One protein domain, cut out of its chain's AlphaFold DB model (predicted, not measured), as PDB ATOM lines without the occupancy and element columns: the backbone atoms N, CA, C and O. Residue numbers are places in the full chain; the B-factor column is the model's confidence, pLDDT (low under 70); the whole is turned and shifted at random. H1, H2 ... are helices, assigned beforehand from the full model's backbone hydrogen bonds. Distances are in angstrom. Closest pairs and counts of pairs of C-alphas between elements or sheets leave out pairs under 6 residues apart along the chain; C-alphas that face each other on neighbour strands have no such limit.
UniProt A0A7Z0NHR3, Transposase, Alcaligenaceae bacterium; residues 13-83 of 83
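What this domain is: This is residues 13 to 83 of the 83 residues of the protein "Transposase" of Alcaligenaceae bacterium (UniProt A0A7Z0NHR3). Two helices, H1 and H2, meet at a steep tilt in a small body, and residues 61 to 83, with H3, stick out from it as a long free arm. The printed part has 71 residues with three named helices, H1, H2, H3 along the chain, and no named strand: all helix. It is extended, with a radius of gyration of the C-alphas of 19.8 A, and spans 60 by 28 by 14 A.

Where its parts are: H1, residues 16 to 29, begins at C-alpha 16 (256.062, 273.448, 83.594) and measures 18.5 A. H2, residues 37 to 53, measures 24.6 A. H3, residues 64 to 81, measures 26.3 A and ends at C-alpha 81 (282.989, 281.580, 62.989).

How they stand to each other: H1, with residues 24 to 29 alone, touches residues 40 to 47 of H2; the closest C-alphas, of Ala 28 and Phe 47, are 6.8 A apart. They run opposite ways at a steep tilt of 56 degrees. H3 is apart from both. Every O i to N i+4 pair is within hydrogen-bond range in H2 and H3, and 9 of 10 in H1.

The domain as a whole: The C-alphas farthest apart, of His 38 and Gln 83, are 60.5 A apart. The printed part has no cut, and both links are short. Residues 82 to 83 have pLDDT under 70.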
ATOM      1  N   TRP A  13     263.904 272.778  80.999       74.19
ATOM      2  CA  TRP A  13     263.220 273.940  80.431       74.19
ATOM      3  C   TRP A  13     261.801 273.649  79.909       74.19
ATOM      4  O   TRP A  13     261.016 274.595  79.798       74.19
ATOM      5  N   LEU A  14     261.470 272.383  79.614       74.25
ATOM      6  CA  LEU A  14     260.118 271.922  79.266       74.25
ATOM      7  C   LEU A  14     259.253 271.624  80.498       74.25
ATOM      8  O   LEU A  14     258.040 271.456  80.364       74.25
ATOM      9  N   ASN A  15     259.843 271.561  81.693       82.75
ATOM     10  CA  ASN A  15     259.123 271.228  82.910       82.75
ATOM     11  C   ASN A  15     258.292 272.429  83.398       82.75
ATOM     12  O   ASN A  15     258.806 273.382  83.993       82.75
ATOM     13  N   GLN A  16     256.979 272.387  83.160       81.38
ATOM     14  CA  GLN A  16     256.062 273.448  83.594       81.38
ATOM     15  C   GLN A  16     256.006 273.595  85.119       81.38
ATOM     16  O   GLN A  16     255.801 274.703  85.612       81.38
ATOM     17  N   VAL A  17     256.242 272.512  85.866       86.06
ATOM     18  CA  VAL A  17     256.258 272.545  87.334       86.06
ATOM     19  C   VAL A  17     257.407 273.422  87.834       86.06
ATOM     20  O   VAL A  17     257.200 274.287  88.682       86.06
ATOM     21  N   GLU A  18     258.602 273.284  87.255       87.88
ATOM     22  CA  GLU A  18     259.754 274.134  87.595       87.88
ATOM     23  C   GLU A  18     259.505 275.607  87.253       87.88
ATOM     24  O   GLU A  18     259.803 276.498  88.052       87.88
ATOM     25  N   ARG A  19     258.900 275.881  86.089       87.38
ATOM     26  CA  ARG A  19     258.517 277.246  85.692       87.38
ATOM     27  C   ARG A  19     257.509 277.858  86.659       87.38
ATOM     28  O   ARG A  19     257.632 279.032  87.006       87.38
ATOM     29  N   TRP A  20     256.541 277.071  87.114       91.00
ATOM     30  CA  TRP A  20     255.555 277.518  88.086       91.00
ATOM     31  C   TRP A  20     256.194 277.827  89.450       91.00
ATOM     32  O   TRP A  20     255.911 278.875  90.034       91.00
ATOM     33  N   PHE A  21     257.133 276.995  89.921       92.69
ATOM     34  CA  PHE A  21     257.877 277.269  91.155       92.69
ATOM     35  C   PHE A  21     258.735 278.536  91.073       92.69
ATOM     36  O   PHE A  21     258.801 279.306  92.038       92.69
ATOM     37  N   ALA A  22     259.353 278.801  89.920       92.00
ATOM     38  CA  ALA A  22     260.057 280.062  89.694       92.00
ATOM     39  C   ALA A  22     259.098 281.264  89.793       92.00
ATOM     40  O   ALA A  22     259.421 282.260  90.443       92.00
ATOM     41  N   LEU A  23     257.893 281.142  89.227       92.94
ATOM     42  CA  LEU A  23     256.886 282.201  89.217       92.94
ATOM     43  C   LEU A  23     256.389 282.572  90.623       92.94
ATOM     44  O   LEU A  23     256.372 283.755  90.970       92.94
ATOM     45  N   ILE A  24     255.992 281.587  91.438       95.31
ATOM     46  CA  ILE A  24     255.557 281.845  92.822       95.31
ATOM     47  C   ILE A  24     256.708 282.408  93.665       95.31
ATOM     48  O   ILE A  24     256.504 283.336  94.451       95.31
ATOM     49  N   SER A  25     257.932 281.916  93.445       95.56
ATOM     50  CA  SER A  25     259.122 282.419  94.132       95.56
ATOM     51  C   SER A  25     259.363 283.898  93.837       95.56
ATOM     52  O   SER A  25     259.594 284.681  94.756       95.56
ATOM     53  N   GLU A  26     259.279 284.298  92.568       95.69
ATOM     54  CA  GLU A  26     259.504 285.679  92.138       95.69
ATOM     55  C   GLU A  26     258.373 286.628  92.560       95.69
ATOM     56  O   GLU A  26     258.631 287.770  92.949       95.69
ATOM     57  N   ARG A  27     257.115 286.181  92.465       93.56
ATOM     58  CA  ARG A  27     255.949 287.061  92.633       93.56
ATOM     59  C   ARG A  27     255.406 287.115  94.053       93.56
ATOM     60  O   ARG A  27     254.924 288.170  94.452       93.56
ATOM     61  N   ALA A  28     255.462 286.014  94.801       93.38
ATOM     62  CA  ALA A  28     254.837 285.914  96.119       93.38
ATOM     63  C   ALA A  28     255.851 285.782  97.260       93.38
ATOM     64  O   ALA A  28     255.628 286.352  98.325       93.38
ATOM     65  N   ILE A  29     256.959 285.063  97.052       94.75
ATOM     66  CA  ILE A  29     257.895 284.752  98.143       94.75
ATOM     67  C   ILE A  29     258.955 285.846  98.289       94.75
ATOM     68  O   ILE A  29     259.024 286.492  99.325       94.75
ATOM     69  N   ARG A  30     259.757 286.113  97.252       94.38
ATOM     70  CA  ARG A  30     260.914 287.029  97.343       94.38
ATOM     71  C   ARG A  30     260.554 288.504  97.536       94.38
ATOM     72  O   ARG A  30     261.412 289.283  97.928       94.38
ATOM     73  N   ARG A  31     259.314 288.896  97.231       91.38
ATOM     74  CA  ARG A  31     258.829 290.284  97.357       91.38
ATOM     75  C   ARG A  31     258.214 290.596  98.721       91.38
ATOM     76  O   ARG A  31     257.870 291.746  98.963       91.38
ATOM     77  N   ASN A  32     258.051 289.593  99.581       90.44
ATOM     78  CA  ASN A  32     257.429 289.741 100.889       90.44
ATOM     79  C   ASN A  32     258.393 289.285 101.986       90.44
ATOM     80  O   ASN A  32     259.144 288.328 101.810       90.44
ATOM     81  N   SER A  33     258.320 289.945 103.136       92.81
ATOM     82  CA  SER A  33     258.959 289.487 104.368       92.81
ATOM     83  C   SER A  33     257.902 288.859 105.266       92.81
ATOM     84  O   SER A  33     256.814 289.412 105.428       92.81
ATOM     85  N   PHE A  34     258.221 287.708 105.849       95.31
ATOM     86  CA  PHE A  34     257.294 286.936 106.671       95.31
ATOM     87  C   PHE A  34     257.790 286.873 108.108       95.31
ATOM     88  O   PHE A  34     258.952 286.555 108.350       95.31
ATOM     89  N   THR A  35     256.906 287.137 109.065       95.88
ATOM     90  CA  THR A  35     257.219 287.045 110.498       95.88
ATOM     91  C   THR A  35     256.933 285.658 111.075       95.88
ATOM     92  O   THR A  35     257.331 285.361 112.196       95.88
ATOM     93  N   SER A  36     256.254 284.790 110.315       97.12
ATOM     94  CA  SER A  36     255.982 283.403 110.695       97.12
ATOM     95  C   SER A  36     255.778 282.492 109.482       97.12
ATOM     96  O   SER A  36     255.376 282.929 108.401       97.12
ATOM     97  N   VAL A  37     255.972 281.186 109.690       96.75
ATOM     98  CA  VAL A  37     255.669 280.149 108.687       96.75
ATOM     99  C   VAL A  37     254.182 280.142 108.319       96.75
ATOM    100  O   VAL A  37     253.829 279.920 107.163       96.75
ATOM    101  N   HIS A  38     253.301 280.436 109.278       97.50
ATOM    102  CA  HIS A  38     251.864 280.536 109.033       97.50
ATOM    103  C   HIS A  38     251.535 281.625 108.001       97.50
ATOM    104  O   HIS A  38     250.775 281.387 107.063       97.50
ATOM    105  N   GLN A  39     252.162 282.797 108.125       96.81
ATOM    106  CA  GLN A  39     251.975 283.897 107.179       96.81
ATOM    107  C   GLN A  39     252.481 283.536 105.772       96.81
ATOM    108  O   GLN A  39     251.815 283.842 104.781       96.81
ATOM    109  N   LEU A  40     253.626 282.847 105.679       96.25
ATOM    110  CA  LEU A  40     254.144 282.337 104.407       96.25
ATOM    111  C   LEU A  40     253.154 281.365 103.753       96.25
ATOM    112  O   LEU A  40     252.834 281.507 102.573       96.25
ATOM    113  N   ARG A  41     252.626 280.412 104.529       97.06
ATOM    114  CA  ARG A  41     251.639 279.443 104.044       97.06
ATOM    115  C   ARG A  41     250.387 280.134 103.502       97.06
ATOM    116  O   ARG A  41     249.963 279.818 102.395       97.06
ATOM    117  N   GLN A  42     249.845 281.107 104.232       96.62
ATOM    118  CA  GLN A  42     248.678 281.866 103.778       96.62
ATOM    119  C   GLN A  42     248.937 282.609 102.461       96.62
ATOM    120  O   GLN A  42     248.067 282.623 101.591       96.62
ATOM    121  N   GLN A  43     250.126 283.194 102.275       96.06
ATOM    122  CA  GLN A  43     250.464 283.829 100.996       96.06
ATOM    123  C   GLN A  43     250.584 282.826  99.849       96.06
ATOM    124  O   GLN A  43     250.121 283.118  98.746       96.06
ATOM    125  N   ILE A  44     251.150 281.642 100.094       96.44
ATOM    126  CA  ILE A  44     251.210 280.576  99.086       96.44
ATOM    127  C   ILE A  44     249.793 280.142  98.688       96.44
ATOM    128  O   ILE A  44     249.485 280.105  97.499       96.44
ATOM    129  N   GLU A  45     248.911 279.877  99.654       97.19
ATOM    130  CA  GLU A  45     247.521 279.476  99.391       97.19
ATOM    131  C   GLU A  45     246.748 280.558  98.615       97.19
ATOM    132  O   GLU A  45     246.048 280.260  97.642       97.19
ATOM    133  N   LEU A  46     246.930 281.831  98.981       96.12
ATOM    134  CA  LEU A  46     246.332 282.964  98.275       96.12
ATOM    135  C   LEU A  46     246.848 283.087  96.836       96.12
ATOM    136  O   LEU A  46     246.058 283.329  95.919       96.12
ATOM    137  N   PHE A  47     248.156 282.918  96.630       95.38
ATOM    138  CA  PHE A  47     248.757 282.929  95.299       95.38
ATOM    139  C   PHE A  47     248.201 281.797  94.437       95.38
ATOM    140  O   PHE A  47     247.778 282.055  93.314       95.38
ATOM    141  N   VAL A  48     248.138 280.572  94.969       96.00
ATOM    142  CA  VAL A  48     247.581 279.403  94.270       96.00
ATOM    143  C   VAL A  48     246.130 279.657  93.868       96.00
ATOM    144  O   VAL A  48     245.779 279.457  92.707       96.00
ATOM    145  N   LYS A  49     245.294 280.158  94.788       96.75
ATOM    146  CA  LYS A  49     243.881 280.450  94.505       96.75
ATOM    147  C   LYS A  49     243.718 281.471  93.376       96.75
ATOM    148  O   LYS A  49     242.899 281.263  92.490       96.75
ATOM    149  N   ARG A  50     244.503 282.554  93.402       94.69
ATOM    150  CA  ARG A  50     244.479 283.595  92.361       94.69
ATOM    151  C   ARG A  50     245.002 283.074  91.028       94.69
ATOM    152  O   ARG A  50     244.361 283.276  90.010       94.69
ATOM    153  N   TYR A  51     246.136 282.378  91.044       93.25
ATOM    154  CA  TYR A  51     246.736 281.821  89.837       93.25
ATOM    155  C   TYR A  51     245.789 280.833  89.149       93.25
ATOM    156  O   TYR A  51     245.600 280.921  87.942       93.25
ATOM    157  N   ASN A  52     245.154 279.938  89.912       93.00
ATOM    158  CA  ASN A  52     244.243 278.930  89.373       93.00
ATOM    159  C   ASN A  52     242.927 279.510  88.836       93.00
ATOM    160  O   ASN A  52     242.321 278.878  87.978       93.00
ATOM    161  N   ALA A  53     242.485 280.677  89.317       95.38
ATOM    162  CA  ALA A  53     241.268 281.319  88.817       95.38
ATOM    163  C   ALA A  53     241.394 281.732  87.339       95.38
ATOM    164  O   ALA A  53     240.431 281.599  86.589       95.38
ATOM    165  N   ASP A  54     242.593 282.149  86.923       90.56
ATOM    166  CA  ASP A  54     242.884 282.630  85.565       90.56
ATOM    167  C   ASP A  54     243.823 281.687  84.787       90.56
ATOM    168  O   ASP A  54     244.321 282.029  83.710       90.56
ATOM    169  N   ALA A  55     244.124 280.502  85.331       87.00
ATOM    170  CA  ALA A  55     245.102 279.593  84.746       87.00
ATOM    171  C   ALA A  55     244.598 279.035  83.411       87.00
ATOM    172  O   ALA A  55     243.693 278.205  83.348       87.00
ATOM    173  N   THR A  56     245.249 279.440  82.323       84.00
ATOM    174  CA  THR A  56     245.029 278.847  81.004       84.00
ATOM    175  C   THR A  56     246.065 277.764  80.720       84.00
ATOM    176  O   THR A  56     247.236 277.957  81.066       84.00
ATOM    177  N   PRO A  57     245.699 276.680  80.011       81.12
ATOM    178  CA  PRO A  57     246.667 275.704  79.533       81.12
ATOM    179  C   PRO A  57     247.799 276.386  78.767       81.12
ATOM    180  O   PRO A  57     247.566 277.198  77.865       81.12
ATOM    181  N   PHE A  58     249.034 276.047  79.119       75.81
ATOM    182  CA  PHE A  58     250.196 276.533  78.395       75.81
ATOM    183  C   PHE A  58     250.153 276.023  76.951       75.81
ATOM    184  O   PHE A  58     250.154 274.817  76.701       75.81
ATOM    185  N   ARG A  59     250.107 276.952  75.990       79.31
ATOM    186  CA  ARG A  59     250.139 276.622  74.563       79.31
ATOM    187  C   ARG A  59     251.563 276.683  74.041       79.31
ATOM    188  O   ARG A  59     252.203 277.732  74.054       79.31
ATOM    189  N   TRP A  60     252.033 275.546  73.539       76.75
ATOM    190  CA  TRP A  60     253.330 275.452  72.893       76.75
ATOM    191  C   TRP A  60     253.292 276.147  71.529       76.75
ATOM    192  O   TRP A  60     252.638 275.674  70.604       76.75
ATOM    193  N   ALA A  61     253.975 277.286  71.408       82.12
ATOM    194  CA  ALA A  61     254.020 278.048  70.157       82.12
ATOM    195  C   ALA A  61     255.087 277.530  69.176       82.12
ATOM    196  O   ALA A  61     255.000 277.779  67.975       82.12
ATOM    197  N   ALA A  62     256.113 276.831  69.669       83.44
ATOM    198  CA  ALA A  62     257.230 276.386  68.845       83.44
ATOM    199  C   ALA A  62     256.922 275.041  68.176       83.44
ATOM    200  O   ALA A  62     256.933 273.991  68.810       83.44
ATOM    201  N   THR A  63     256.696 275.037  66.868       85.69
ATOM    202  CA  THR A  63     256.575 273.774  66.126       85.69
ATOM    203  C   THR A  63     257.924 273.054  66.071       85.69
ATOM    204  O   THR A  63     258.974 273.703  66.093       85.69
ATOM    205  N   ALA A  64     257.919 271.723  65.946       84.88
ATOM    206  CA  ALA A  64     259.148 270.938  65.790       84.88
ATOM    207  C   ALA A  64     260.028 271.482  64.647       84.88
ATOM    208  O   ALA A  64     261.220 271.714  64.834       84.88
ATOM    209  N   ASN A  65     259.411 271.816  63.510       89.56
ATOM    210  CA  ASN A  65     260.100 272.419  62.367       89.56
ATOM    211  C   ASN A  65     260.761 273.759  62.722       89.56
ATOM    212  O   ASN A  65     261.907 273.991  62.348       89.56
ATOM    213  N   SER A  66     260.082 274.621  63.490       88.75
ATOM    214  CA  SER A  66     260.659 275.903  63.920       88.75
ATOM    215  C   SER A  66     261.879 275.728  64.834       88.75
ATOM    216  O   SER A  66     262.815 276.528  64.782       88.75
ATOM    217  N   ILE A  67     261.890 274.667  65.650       87.50
ATOM    218  CA  ILE A  67     263.016 274.324  66.524       87.50
ATOM    219  C   ILE A  67     264.190 273.827  65.674       87.50
ATOM    220  O   ILE A  67     265.299 274.343  65.815       87.50
ATOM    221  N   LEU A  68     263.945 272.894  64.750       91.25
ATOM    222  CA  LEU A  68     264.978 272.342  63.867       91.25
ATOM    223  C   LEU A  68     265.630 273.424  62.993       91.25
ATOM    224  O   LEU A  68     266.855 273.503  62.931       91.25
ATOM    225  N   GLN A  69     264.834 274.326  62.414       93.81
ATOM    226  CA  GLN A  69     265.346 275.458  61.631       93.81
ATOM    227  C   GLN A  69     266.234 276.397  62.463       93.81
ATOM    228  O   GLN A  69     267.261 276.883  61.982       93.81
ATOM    229  N   LYS A  70     265.869 276.659  63.728       90.06
ATOM    230  CA  LYS A  70     266.706 277.463  64.635       90.06
ATOM    231  C   LYS A  70     268.038 276.779  64.927       90.06
ATOM    232  O   LYS A  70     269.065 277.454  64.890       90.06
ATOM    233  N   ILE A  71     268.023 275.472  65.193       92.81
ATOM    234  CA  ILE A  71     269.239 274.686  65.444       92.81
ATOM    235  C   ILE A  71     270.156 274.732  64.220       92.81
ATOM    236  O   ILE A  71     271.335 275.046  64.362       92.81
ATOM    237  N   GLU A  72     269.615 274.514  63.019       94.06
ATOM    238  CA  GLU A  72     270.384 274.566  61.772       94.06
ATOM    239  C   GLU A  72     271.047 275.937  61.566       94.06
ATOM    240  O   GLU A  72     272.238 276.027  61.258       94.06
ATOM    241  N   LYS A  73     270.299 277.025  61.791       93.44
ATOM    242  CA  LYS A  73     270.825 278.391  61.674       93.44
ATOM    243  C   LYS A  73     271.962 278.657  62.665       93.44
ATOM    244  O   LYS A  73     272.949 279.298  62.300       93.44
ATOM    245  N   ILE A  74     271.828 278.184  63.905       93.12
ATOM    246  CA  ILE A  74     272.867 278.316  64.934       93.12
ATOM    247  C   ILE A  74     274.105 277.499  64.546       93.12
ATOM    248  O   ILE A  74     275.207 278.042  64.567       93.12
ATOM    249  N   ALA A  75     273.928 276.245  64.124       92.38
ATOM    250  CA  ALA A  75     275.023 275.367  63.717       92.38
ATOM    251  C   ALA A  75     275.845 275.967  62.564       92.38
ATOM    252  O   ALA A  75     277.071 276.029  62.653       92.38
ATOM    253  N   LYS A  76     275.179 276.505  61.530       93.38
ATOM    254  CA  LYS A  76     275.848 277.197  60.413       93.38
ATOM    255  C   LYS A  76     276.665 278.401  60.880       93.38
ATOM    256  O   LYS A  76     277.786 278.592  60.424       93.38
ATOM    257  N   ARG A  77     276.121 279.204  61.801       91.56
ATOM    258  CA  ARG A  77     276.814 280.387  62.331       91.56
ATOM    259  C   ARG A  77     278.053 280.009  63.142       91.56
ATOM    260  O   ARG A  77     279.081 280.660  62.994       91.56
ATOM    261  N   ILE A  78     277.962 278.968  63.969       90.81
ATOM    262  CA  ILE A  78     279.103 278.465  64.748       90.81
ATOM    263  C   ILE A  78     280.197 277.957  63.807       90.81
ATOM    264  O   ILE A  78     281.345 278.366  63.944       90.81
ATOM    265  N   TYR A  79     279.832 277.143  62.812       87.06
ATOM    266  CA  TYR A  79     280.783 276.611  61.835       87.06
ATOM    267  C   TYR A  79     281.500 277.723  61.051       87.06
ATOM    268  O   TYR A  79     282.715 277.685  60.910       87.06
ATOM    269  N   ALA A  80     280.770 278.758  60.624       75.06
ATOM    270  CA  ALA A  80     281.337 279.896  59.900       75.06
ATOM    271  C   ALA A  80     282.228 280.825  60.750       75.06
ATOM    272  O   ALA A  80     282.961 281.621  60.185       75.06
ATOM    273  N   THR A  81     282.149 280.763  62.085       73.19
ATOM    274  CA  THR A  81     282.989 281.580  62.989       73.19
ATOM    275  C   THR A  81     284.294 280.860  63.365       73.19
ATOM    276  O   THR A  81     285.205 281.480  63.901       73.19
ATOM    277  N   GLY A  82     284.373 279.546  63.123       63.47
ATOM    278  CA  GLY A  82     285.573 278.728  63.339       63.47
ATOM    279  C   GLY A  82     286.427 278.515  62.083       63.47
ATOM    280  O   GLY A  82     287.334 277.685  62.118       63.47
ATOM    281  N   GLN A  83     286.105 279.200  60.984       52.56
ATOM    282  CA  GLN A  83     286.930 279.353  59.779       52.56
ATOM    283  C   GLN A  83     287.566 280.743  59.807       52.56
ATOM    284  O   GLN A  83     288.738 280.848  59.393       52.56
TER     285      GLN A  83